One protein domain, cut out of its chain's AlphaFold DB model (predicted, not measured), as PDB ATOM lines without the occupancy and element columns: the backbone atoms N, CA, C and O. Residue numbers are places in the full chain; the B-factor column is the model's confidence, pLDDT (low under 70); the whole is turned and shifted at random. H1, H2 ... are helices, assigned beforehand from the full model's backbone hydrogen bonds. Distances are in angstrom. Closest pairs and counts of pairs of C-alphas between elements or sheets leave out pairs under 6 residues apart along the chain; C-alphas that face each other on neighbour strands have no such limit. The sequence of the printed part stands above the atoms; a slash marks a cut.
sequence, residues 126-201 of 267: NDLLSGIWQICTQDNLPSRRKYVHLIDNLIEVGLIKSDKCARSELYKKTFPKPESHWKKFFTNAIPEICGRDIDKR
ATOM      1  N   ASN A 126     -53.854 -21.555  23.612       91.19
ATOM      2  CA  ASN A 126     -52.553 -21.167  24.151       91.19
ATOM      3  C   ASN A 126     -52.331 -21.723  25.569       91.19
ATOM      4  O   ASN A 126     -51.196 -22.060  25.912       91.19
ATOM      5  N   ASP A 127     -53.389 -21.893  26.369       92.62
ATOM      6  CA  ASP A 127     -53.292 -22.547  27.679       92.62
ATOM      7  C   ASP A 127     -52.975 -24.037  27.524       92.62
ATOM      8  O   ASP A 127     -52.159 -24.579  28.276       92.62
ATOM      9  N   LEU A 128     -53.556 -24.698  26.515       95.25
ATOM     10  CA  LEU A 128     -53.234 -26.091  26.189       95.25
ATOM     11  C   LEU A 128     -51.764 -26.235  25.765       95.25
ATOM     12  O   LEU A 128     -51.063 -27.103  26.289       95.25
ATOM     13  N   LEU A 129     -51.260 -25.343  24.903       93.31
ATOM     14  CA  LEU A 129     -49.842 -25.306  24.513       93.31
ATOM     15  C   LEU A 129     -48.918 -25.036  25.711       93.31
ATOM     16  O   LEU A 129     -47.887 -25.694  25.870       93.31
ATOM     17  N   SER A 130     -49.302 -24.111  26.592       90.88
ATOM     18  CA  SER A 130     -48.595 -23.849  27.851       90.88
ATOM     19  C   SER A 130     -48.576 -25.091  28.750       90.88
ATOM     20  O   SER A 130     -47.551 -25.419  29.349       90.88
ATOM     21  N   GLY A 131     -49.670 -25.854  28.783       93.81
ATOM     22  CA  GLY A 131     -49.744 -27.140  29.470       93.81
ATOM     23  C   GLY A 131     -48.721 -28.155  28.950       93.81
ATOM     24  O   GLY A 131     -48.010 -28.772  29.745       93.81
ATOM     25  N   ILE A 132     -48.579 -28.285  27.627       93.69
ATOM     26  CA  ILE A 132     -47.545 -29.136  27.007       93.69
ATOM     27  C   ILE A 132     -46.154 -28.690  27.462       93.69
ATOM     28  O   ILE A 132     -45.328 -29.512  27.866       93.69
ATOM     29  N   TRP A 133     -45.904 -27.383  27.467       89.56
ATOM     30  CA  TRP A 133     -44.635 -26.829  27.922       89.56
ATOM     31  C   TRP A 133     -44.332 -27.152  29.393       89.56
ATOM     32  O   TRP A 133     -43.215 -27.554  29.740       89.56
ATOM     33  N   GLN A 134     -45.334 -27.053  30.269       91.44
ATOM     34  CA  GLN A 134     -45.202 -27.422  31.680       91.44
ATOM     35  C   GLN A 134     -44.822 -28.899  31.854       91.44
ATOM     36  O   GLN A 134     -43.990 -29.210  32.711       91.44
ATOM     37  N   ILE A 135     -45.335 -29.795  31.003       92.69
ATOM     38  CA  ILE A 135     -44.908 -31.200  30.983       92.69
ATOM     39  C   ILE A 135     -43.439 -31.316  30.550       92.69
ATOM     40  O   ILE A 135     -42.643 -31.966  31.232       92.69
ATOM     41  N   CYS A 136     -43.043 -30.650  29.460       88.75
ATOM     42  CA  CYS A 136     -41.676 -30.692  28.922       88.75
ATOM     43  C   CYS A 136     -40.597 -30.263  29.932       88.75
ATOM     44  O   CYS A 136     -39.462 -30.750  29.877       88.75
ATOM     45  N   THR A 137     -40.942 -29.361  30.853       87.00
ATOM     46  CA  THR A 137     -40.014 -28.794  31.848       87.00
ATOM     47  C   THR A 137     -39.848 -29.636  33.120       87.00
ATOM     48  O   THR A 137     -39.082 -29.257  34.008       87.00
ATOM     49  N   GLN A 138     -40.502 -30.801  33.218       88.75
ATOM     50  CA  GLN A 138     -40.384 -31.677  34.388       88.75
ATOM     51  C   GLN A 138     -39.006 -32.357  34.487       88.75
ATOM     52  O   GLN A 138     -38.486 -32.934  33.523       88.75
ATOM     53  N   ASP A 139     -38.433 -32.353  35.696       81.69
ATOM     54  CA  ASP A 139     -37.067 -32.825  35.981       81.69
ATOM     55  C   ASP A 139     -36.857 -34.331  35.750       81.69
ATOM     56  O   ASP A 139     -35.737 -34.744  35.454       81.69
ATOM     57  N   ASN A 140     -37.925 -35.133  35.758       81.62
ATOM     58  CA  ASN A 140     -37.863 -36.588  35.571       81.62
ATOM     59  C   ASN A 140     -38.787 -37.104  34.454       81.62
ATOM     60  O   ASN A 140     -39.255 -38.236  34.521       81.62
ATOM     61  N   LEU A 141     -39.074 -36.290  33.429       87.31
ATOM     62  CA  LEU A 141     -39.933 -36.698  32.310       87.31
ATOM     63  C   LEU A 141     -39.323 -37.896  31.534       87.31
ATOM     64  O   LEU A 141     -38.298 -37.720  30.868       87.31
ATOM     65  N   PRO A 142     -39.936 -39.100  31.543       85.00
ATOM     66  CA  PRO A 142     -39.357 -40.279  30.883       85.00
ATOM     67  C   PRO A 142     -39.346 -40.168  29.351       85.00
ATOM     68  O   PRO A 142     -38.454 -40.679  28.676       85.00
ATOM     69  N   SER A 143     -40.327 -39.461  28.789       89.88
ATOM     70  CA  SER A 143     -40.580 -39.328  27.352       89.88
ATOM     71  C   SER A 143     -39.985 -38.059  26.727       89.88
ATOM     72  O   SER A 143     -40.405 -37.658  25.645       89.88
ATOM     73  N   ARG A 144     -38.965 -37.445  27.350       88.69
ATOM     74  CA  ARG A 144     -38.323 -36.190  26.887       88.69
ATOM     75  C   ARG A 144     -38.043 -36.128  25.391       88.69
ATOM     76  O   ARG A 144     -38.410 -35.161  24.740       88.69
ATOM     77  N   ARG A 145     -37.430 -37.176  24.835       90.50
ATOM     78  CA  ARG A 145     -37.095 -37.243  23.401       90.50
ATOM     79  C   ARG A 145     -38.330 -37.165  22.506       90.50
ATOM     80  O   ARG A 145     -38.285 -36.505  21.480       90.50
ATOM     81  N   LYS A 146     -39.434 -37.801  22.911       93.31
ATOM     82  CA  LYS A 146     -40.704 -37.733  22.177       93.31
ATOM     83  C   LYS A 146     -41.281 -36.319  22.220       93.31
ATOM     84  O   LYS A 146     -41.723 -35.814  21.197       93.31
ATOM     85  N   TYR A 147     -41.199 -35.658  23.375       91.75
ATOM     86  CA  TYR A 147     -41.641 -34.272  23.514       91.75
ATOM     87  C   TYR A 147     -40.828 -33.293  22.662       91.75
ATOM     88  O   TYR A 147     -41.396 -32.323  22.182       91.75
ATOM     89  N   VAL A 148     -39.545 -33.553  22.388       90.31
ATOM     90  CA  VAL A 148     -38.792 -32.743  21.410       90.31
ATOM     91  C   VAL A 148     -39.400 -32.825  20.027       90.31
ATOM     92  O   VAL A 148     -39.628 -31.783  19.430       90.31
ATOM     93  N   HIS A 149     -39.705 -34.030  19.545       93.19
ATOM     94  CA  HIS A 149     -40.360 -34.200  18.248       93.19
ATOM     95  C   HIS A 149     -41.744 -33.541  18.213       93.19
ATOM     96  O   HIS A 149     -42.105 -32.932  17.214       93.19
ATOM     97  N   LEU A 150     -42.498 -33.597  19.318       94.25
ATOM     98  CA  LEU A 150     -43.759 -32.865  19.434       94.25
ATOM     99  C   LEU A 150     -43.547 -31.351  19.304       94.25
ATOM    100  O   LEU A 150     -44.207 -30.720  18.488       94.25
ATOM    101  N   ILE A 151     -42.626 -30.767  20.079       90.81
ATOM    102  CA  ILE A 151     -42.307 -29.332  19.989       90.81
ATOM    103  C   ILE A 151     -41.866 -28.964  18.571       90.81
ATOM    104  O   ILE A 151     -42.251 -27.915  18.067       90.81
ATOM    105  N   ASP A 152     -41.118 -29.843  17.913       90.19
ATOM    106  CA  ASP A 152     -40.689 -29.680  16.532       90.19
ATOM    107  C   ASP A 152     -41.869 -29.544  15.570       90.19
ATOM    108  O   ASP A 152     -41.953 -28.565  14.831       90.19
ATOM    109  N   ASN A 153     -42.830 -30.468  15.657       93.44
ATOM    110  CA  ASN A 153     -44.060 -30.411  14.871       93.44
ATOM    111  C   ASN A 153     -44.841 -29.121  15.161       93.44
ATOM    112  O   ASN A 153     -45.338 -28.481  14.240       93.44
ATOM    113  N   LEU A 154     -44.922 -28.693  16.426       92.62
ATOM    114  CA  LEU A 154     -45.613 -27.454  16.805       92.62
ATOM    115  C   LEU A 154     -44.909 -26.191  16.277       92.62
ATOM    116  O   LEU A 154     -45.583 -25.212  15.947       92.62
ATOM    117  N   ILE A 155     -43.576 -26.205  16.163       89.88
ATOM    118  CA  ILE A 155     -42.804 -25.145  15.498       89.88
ATOM    119  C   ILE A 155     -43.099 -25.141  13.998       89.88
ATOM    120  O   ILE A 155     -43.318 -24.076  13.428       89.88
ATOM    121  N   GLU A 156     -43.127 -26.308  13.352       90.69
ATOM    122  CA  GLU A 156     -43.392 -26.406  11.913       90.69
ATOM    123  C   GLU A 156     -44.819 -25.999  11.531       90.69
ATOM    124  O   GLU A 156     -45.007 -25.391  10.482       90.69
ATOM    125  N   VAL A 157     -45.807 -26.259  12.393       92.06
ATOM    126  CA  VAL A 157     -47.171 -25.717  12.244       92.06
ATOM    127  C   VAL A 157     -47.196 -24.192  12.432       92.06
ATOM    128  O   VAL A 157     -48.114 -23.519  11.977       92.06
ATOM    129  N   GLY A 158     -46.193 -23.619  13.100       89.88
ATOM    130  CA  GLY A 158     -46.140 -22.191  13.407       89.88
ATOM    131  C   GLY A 158     -46.908 -21.805  14.671       89.88
ATOM    132  O   GLY A 158     -47.267 -20.642  14.832       89.88
ATOM    133  N   LEU A 159     -47.147 -22.747  15.590       89.06
ATOM    134  CA  LEU A 159     -47.772 -22.491  16.900       89.06
ATOM    135  C   LEU A 159     -46.765 -22.015  17.950       89.06
ATOM    136  O   LEU A 159     -47.131 -21.467  18.987       89.06
ATOM    137  N   ILE A 160     -45.485 -22.241  17.684       86.62
ATOM    138  CA  ILE A 160     -44.370 -22.001  18.587       86.62
ATOM    139  C   ILE A 160     -43.275 -21.298  17.771       86.62
ATOM    140  O   ILE A 160     -42.765 -21.878  16.812       86.62
ATOM    141  N   LYS A 161     -42.894 -20.057  18.114       82.62
ATOM    142  CA  LYS A 161     -41.761 -19.387  17.452       82.62
ATOM    143  C   LYS A 161     -40.481 -19.958  18.012       82.62
ATOM    144  O   LYS A 161     -40.264 -19.906  19.213       82.62
ATOM    145  N   SER A 162     -39.585 -20.412  17.155       77.69
ATOM    146  CA  SER A 162     -38.237 -20.772  17.573       77.69
ATOM    147  C   SER A 162     -37.240 -20.173  16.600       77.69
ATOM    148  O   SER A 162     -37.445 -20.228  15.384       77.69
ATOM    149  N   ASP A 163     -36.160 -19.592  17.120       75.62
ATOM    150  CA  ASP A 163     -35.017 -19.304  16.270       75.62
ATOM    151  C   ASP A 163     -34.376 -20.638  15.815       75.62
ATOM    152  O   ASP A 163     -34.391 -21.650  16.526       75.62
ATOM    153  N   LYS A 164     -33.846 -20.683  14.585       72.19
ATOM    154  CA  LYS A 164     -33.287 -21.928  14.019       72.19
ATOM    155  C   LYS A 164     -32.145 -22.497  14.873       72.19
ATOM    156  O   LYS A 164     -31.943 -23.714  14.888       72.19
ATOM    157  N   CYS A 165     -31.402 -21.638  15.571       70.94
ATOM    158  CA  CYS A 165     -30.301 -22.045  16.434       70.94
ATOM    159  C   CYS A 165     -30.824 -22.800  17.666       70.94
ATOM    160  O   CYS A 165     -30.310 -23.871  17.974       70.94
ATOM    161  N   ALA A 166     -31.893 -22.324  18.302       74.50
ATOM    162  CA  ALA A 166     -32.544 -22.925  19.457       74.50
ATOM    163  C   ALA A 166     -33.134 -24.298  19.121       74.50
ATOM    164  O   ALA A 166     -32.921 -25.249  19.874       74.50
ATOM    165  N   ARG A 167     -33.785 -24.439  17.956       81.19
ATOM    166  CA  ARG A 167     -34.277 -25.738  17.458       81.19
ATOM    167  C   ARG A 167     -33.132 -26.746  17.278       81.19
ATOM    168  O   ARG A 167     -33.240 -27.887  17.721       81.19
ATOM    169  N   SER A 168     -32.009 -26.337  16.679       82.56
ATOM    170  CA  SER A 168     -30.842 -27.219  16.499       82.56
ATOM    171  C   SER A 168     -30.181 -27.596  17.830       82.56
ATOM    172  O   SER A 168     -29.886 -28.770  18.067       82.56
ATOM    173  N   GLU A 169     -29.980 -26.622  18.716       83.06
ATOM    174  CA  GLU A 169     -29.411 -26.845  20.047       83.06
ATOM    175  C   GLU A 169     -30.290 -27.775  20.888       83.06
ATOM    176  O   GLU A 169     -29.765 -28.656  21.571       83.06
ATOM    177  N   LEU A 170     -31.617 -27.662  20.770       82.38
ATOM    178  CA  LEU A 170     -32.554 -28.565  21.427       82.38
ATOM    179  C   LEU A 170     -32.262 -30.019  21.055       82.38
ATOM    180  O   LEU A 170     -32.044 -30.850  21.939       82.38
ATOM    181  N   TYR A 171     -32.173 -30.334  19.764       86.69
ATOM    182  CA  TYR A 171     -31.862 -31.691  19.316       86.69
ATOM    183  C   TYR A 171     -30.487 -32.167  19.797       86.69
ATOM    184  O   TYR A 171     -30.389 -33.268  20.345       86.69
ATOM    185  N   LYS A 172     -29.441 -31.337  19.675       86.44
ATOM    186  CA  LYS A 172     -28.081 -31.687  20.131       86.44
ATOM    187  C   LYS A 172     -28.028 -32.029  21.621       86.44
ATOM    188  O   LYS A 172     -27.308 -32.939  22.013       86.44
ATOM    189  N   LYS A 173     -28.803 -31.327  22.449       84.56
ATOM    190  CA  LYS A 173     -28.849 -31.537  23.906       84.56
ATOM    191  C   LYS A 173     -29.769 -32.673  24.344       84.56
ATOM    192  O   LYS A 173     -29.744 -33.076  25.508       84.56
ATOM    193  N   THR A 174     -30.591 -33.183  23.431       85.69
ATOM    194  CA  THR A 174     -31.539 -34.275  23.694       85.69
ATOM    195  C   THR A 174     -30.998 -35.627  23.230       85.69
ATOM    196  O   THR A 174     -31.245 -36.657  23.869       85.69
ATOM    197  N   PHE A 175     -30.280 -35.635  22.105       88.25
ATOM    198  CA  PHE A 175     -29.847 -36.840  21.410       88.25
ATOM    199  C   PHE A 175     -28.314 -36.962  21.382       88.25
ATOM    200  O   PHE A 175     -27.623 -35.962  21.242       88.25
ATOM    201  N   PRO A 176     -27.763 -38.188  21.489       84.12
ATOM    202  CA  PRO A 176     -28.468 -39.457  21.682       84.12
ATOM    203  C   PRO A 176     -28.923 -39.679  23.133       84.12
ATOM    204  O   PRO A 176     -29.672 -40.620  23.385       84.12
ATOM    205  N   LYS A 177     -28.495 -38.842  24.089       82.19
ATOM    206  CA  LYS A 177     -28.926 -38.881  25.492       82.19
ATOM    207  C   LYS A 177     -29.167 -37.455  26.013       82.19
ATOM    208  O   LYS A 177     -28.312 -36.612  25.770       82.19
ATOM    209  N   PRO A 178     -30.270 -37.195  26.747       79.12
ATOM    210  CA  PRO A 178     -30.540 -35.866  27.279       79.12
ATOM    211  C   PRO A 178     -29.474 -35.427  28.283       79.12
ATOM    212  O   PRO A 178     -29.069 -36.218  29.140       79.12
ATOM    213  N   GLU A 179     -29.068 -34.161  28.207       80.19
ATOM    214  CA  GLU A 179     -28.200 -33.537  29.207       80.19
ATOM    215  C   GLU A 179     -28.865 -33.485  30.598       80.19
ATOM    216  O   GLU A 179     -30.088 -33.371  30.737       80.19
ATOM    217  N   SER A 180     -28.045 -33.505  31.653       75.00
ATOM    218  CA  SER A 180     -28.489 -33.436  33.056       75.00
ATOM    219  C   SER A 180     -29.241 -32.143  33.400       75.00
ATOM    220  O   SER A 180     -30.101 -32.154  34.276       75.00
ATOM    221  N   HIS A 181     -28.969 -31.038  32.697       74.38
ATOM    222  CA  HIS A 181     -29.561 -29.715  32.953       74.38
ATOM    223  C   HIS A 181     -30.678 -29.330  31.971       74.38
ATOM    224  O   HIS A 181     -30.927 -28.148  31.729       74.38
ATOM    225  N   TRP A 182     -31.381 -30.331  31.439       74.38
ATOM    226  CA  TRP A 182     -32.507 -30.201  30.510       74.38
ATOM    227  C   TRP A 182     -33.483 -29.062  30.817       74.38
ATOM    228  O   TRP A 182     -33.801 -28.257  29.946       74.38
ATOM    229  N   LYS A 183     -33.949 -28.977  32.068       75.56
ATOM    230  CA  LYS A 183     -34.943 -27.986  32.486       75.56
ATOM    231  C   LYS A 183     -34.458 -26.565  32.248       75.56
ATOM    232  O   LYS A 183     -35.185 -25.763  31.681       75.56
ATOM    233  N   LYS A 184     -33.203 -26.277  32.605       74.81
ATOM    234  CA  LYS A 184     -32.589 -24.963  32.389       74.81
ATOM    235  C   LYS A 184     -32.508 -24.632  30.900       74.81
ATOM    236  O   LYS A 184     -32.711 -23.484  30.531       74.81
ATOM    237  N   PHE A 185     -32.248 -25.629  30.054       72.31
ATOM    238  CA  PHE A 185     -32.274 -25.437  28.609       72.31
ATOM    239  C   PHE A 185     -33.685 -25.110  28.110       72.31
ATOM    240  O   PHE A 185     -33.841 -24.100  27.440       72.31
ATOM    241  N   PHE A 186     -34.708 -25.880  28.497       72.06
ATOM    242  CA  PHE A 186     -36.096 -25.593  28.112       72.06
ATOM    243  C   PHE A 186     -36.531 -24.213  28.578       72.06
ATOM    244  O   PHE A 186     -36.917 -23.391  27.760       72.06
ATOM    245  N   THR A 187     -36.390 -23.920  29.870       71.19
ATOM    246  CA  THR A 187     -36.783 -22.633  30.451       71.19
ATOM    247  C   THR A 187     -36.086 -21.441  29.794       71.19
ATOM    248  O   THR A 187     -36.674 -20.369  29.767       71.19
ATOM    249  N   ASN A 188     -34.875 -21.609  29.254       68.19
ATOM    250  CA  ASN A 188     -34.135 -20.529  28.597       68.19
ATOM    251  C   ASN A 188     -34.351 -20.471  27.081       68.19
ATOM    252  O   ASN A 188     -34.281 -19.391  26.504       68.19
ATOM    253  N   ALA A 189     -34.615 -21.605  26.432       63.34
ATOM    254  CA  ALA A 189     -34.857 -21.707  24.995       63.34
ATOM    255  C   ALA A 189     -36.287 -21.292  24.613       63.34
ATOM    256  O   ALA A 189     -36.777 -21.750  23.584       63.34
ATOM    257  N   ILE A 190     -36.946 -20.478  25.457       59.53
ATOM    258  CA  ILE A 190     -38.368 -20.121  25.388       59.53
ATOM    259  C   ILE A 190     -38.751 -19.877  23.939       59.53
ATOM    260  O   ILE A 190     -38.346 -18.861  23.367       59.53
ATOM    261  N   PRO A 191     -39.572 -20.746  23.349       61.38
ATOM    262  CA  PRO A 191     -40.266 -20.313  22.183       61.38
ATOM    263  C   PRO A 191     -41.417 -19.410  22.619       61.38
ATOM    264  O   PRO A 191     -42.234 -19.759  23.476       61.38
ATOM    265  N   GLU A 192     -41.475 -18.219  22.041       68.56
ATOM    266  CA  GLU A 192     -42.657 -17.378  22.130       68.56
ATOM    267  C   GLU A 192     -43.822 -18.167  21.508       68.56
ATOM    268  O   GLU A 192     -43.777 -18.496  20.322       68.56
ATOM    269  N   ILE A 193     -44.836 -18.538  22.302       66.56
ATOM    270  CA  ILE A 193     -46.046 -19.180  21.763       66.56
ATOM    271  C   ILE A 193     -46.639 -18.218  20.725       66.56
ATOM    272  O   ILE A 193     -46.978 -17.076  21.047       66.56
ATOM    273  N   CYS A 194     -46.711 -18.662  19.469       59.16
ATOM    274  CA  CYS A 194     -47.205 -17.851  18.365       59.16
ATOM    275  C   CYS A 194     -48.698 -17.581  18.526       59.16
ATOM    276  O   CYS A 194     -49.500 -18.500  18.721       59.16
ATOM    277  N   GLY A 195     -49.099 -16.335  18.293       51.69
ATOM    278  CA  GLY A 195     -50.514 -15.985  18.262       51.69
ATOM    279  C   GLY A 195     -51.096 -15.687  19.637       51.69
ATOM    280  O   GLY A 195     -52.255 -16.002  19.870       51.69
ATOM    281  N   ARG A 196     -50.333 -15.014  20.514       52.38
ATOM    282  CA  ARG A 196     -50.969 -14.086  21.471       52.38
ATOM    283  C   ARG A 196     -51.792 -13.014  20.745       52.38
ATOM    284  O   ARG A 196     -52.772 -12.544  21.300       52.38
ATOM    285  N   ASP A 197     -51.403 -12.690  19.509       53.59
ATOM    286  CA  ASP A 197     -52.080 -11.718  18.641       53.59
ATOM    287  C   ASP A 197     -53.147 -12.348  17.725       53.59
ATOM    288  O   ASP A 197     -53.849 -11.627  17.021       53.59
ATOM    289  N   ILE A 198     -53.260 -13.683  17.685       59.66
ATOM    290  CA  ILE A 198     -54.408 -14.340  17.050       59.66
ATOM    291  C   ILE A 198     -55.499 -14.341  18.112       59.66
ATOM    292  O   ILE A 198     -55.340 -15.001  19.141       59.66
ATOM    293  N   ASP A 199     -56.573 -13.587  17.869       62.41
ATOM    294  CA  ASP A 199     -57.784 -13.644  18.685       62.41
ATOM    295  C   ASP A 199     -58.145 -15.112  18.946       62.41
ATOM    296  O   ASP A 199     -58.081 -15.934  18.031       62.41
ATOM    297  N   LYS A 200     -58.452 -15.423  20.211       81.00
ATOM    298  CA  LYS A 200     -58.830 -16.738  20.753       81.00
ATOM    299  C   LYS A 200     -59.167 -17.780  19.674       81.00
ATOM    300  O   LYS A 200     -60.182 -17.666  18.988       81.00
ATOM    301  N   ARG A 201     -58.346 -18.832  19.570       89.81
ATOM    302  CA  ARG A 201     -58.600 -19.935  18.631       89.81
ATOM    303  C   ARG A 201     -59.844 -20.714  19.030       89.81
ATOM    304  O   ARG A 201     -60.053 -21.014  20.206       89.81
TER     305      ARG A 201
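AT A GLANCE: This is residues 126 to 201 of the 267 residues of an uncharacterized protein of Rhodospirillaceae bacterium (UniProt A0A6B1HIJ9). Four helices stand side by side round a ring in the order H1, H2, H3, H4, each running opposite ways to the one before, as a small up-and-down bundle. The bundle is not tightly closed, for H1 touches no helix and is only near H2 and H4, while the last stretch, residues 189 to 201, leads back from H4 toward the place where H1 begins. The printed part has 76 residues with four named helices and no named strand, and its class is all helix. It is compact, with a radius of gyration of the C-alphas of 12.2 A, and elongated, with spans of 39 by 24 by 19 A.

IN THESE COORDINATES: Find C-alpha 126 at (-52.553, -21.167, 24.151); from there H1 runs through residues 126 to 136, 15.2 A from first to last C-alpha. Next look for C-alpha 144 at (-38.323, -36.190, 26.887), where H2, residues 144 to 157, begins; it is the longest helix, with 14 residues, and spans 20.1 A. H3 follows as residues 164 to 174 and spans 15.8 A. H4, residues 182 to 188, is 10.0 A long and ends at C-alpha 188, (-34.135, -20.529, 28.597).

HOW THE PARTS SIT: Start at H1, which is close to H2 but not clearly touching it; the closest C-alphas are those of Cys 136 and Tyr 147, 6.5 A apart. The two run opposite ways at a shallow tilt of 28 degrees. H2 and H3 form a helical hairpin; they touch with the C-alphas of Arg 145 and Thr 174 closest, at 6.3 A, and run opposite ways at a shallow tilt of 17 degrees. H3 and H4 form a second helical hairpin, also opposite ways at 17 degrees, a shallow tilt. They only just touch, with 3 pairs of C-alphas within 8 A, the closest being Lys 173 and Trp 182 at 7.7 A. Back at H1, look at Cys 136 and Phe 186: their C-alphas, 7.6 A apart, are the closest of H1 and H4, which are close but not clearly touching. These two run opposite ways at a tilt of 36 degrees, only just steep. H1 and H3 are apart, and so are H2 and H4. In H1, H2, H3 and H4 every O i to N i+4 pair is within hydrogen-bond range.

THE WHOLE: The two C-alphas farthest apart are those of Pro 176 and Asp 199, at 39.2 A, while those of Asn 126 and Arg 201 are 8.3 A apart. The printed part has no cut, and the three links between the helices are short. After H4, residues 189 to 201 hold no named element; on the way, residues 192 to 193 pair antiparallel with residues 160 to 161. The mean pLDDT of the printed part is 81.4, and residues 188 to 199 are under 70.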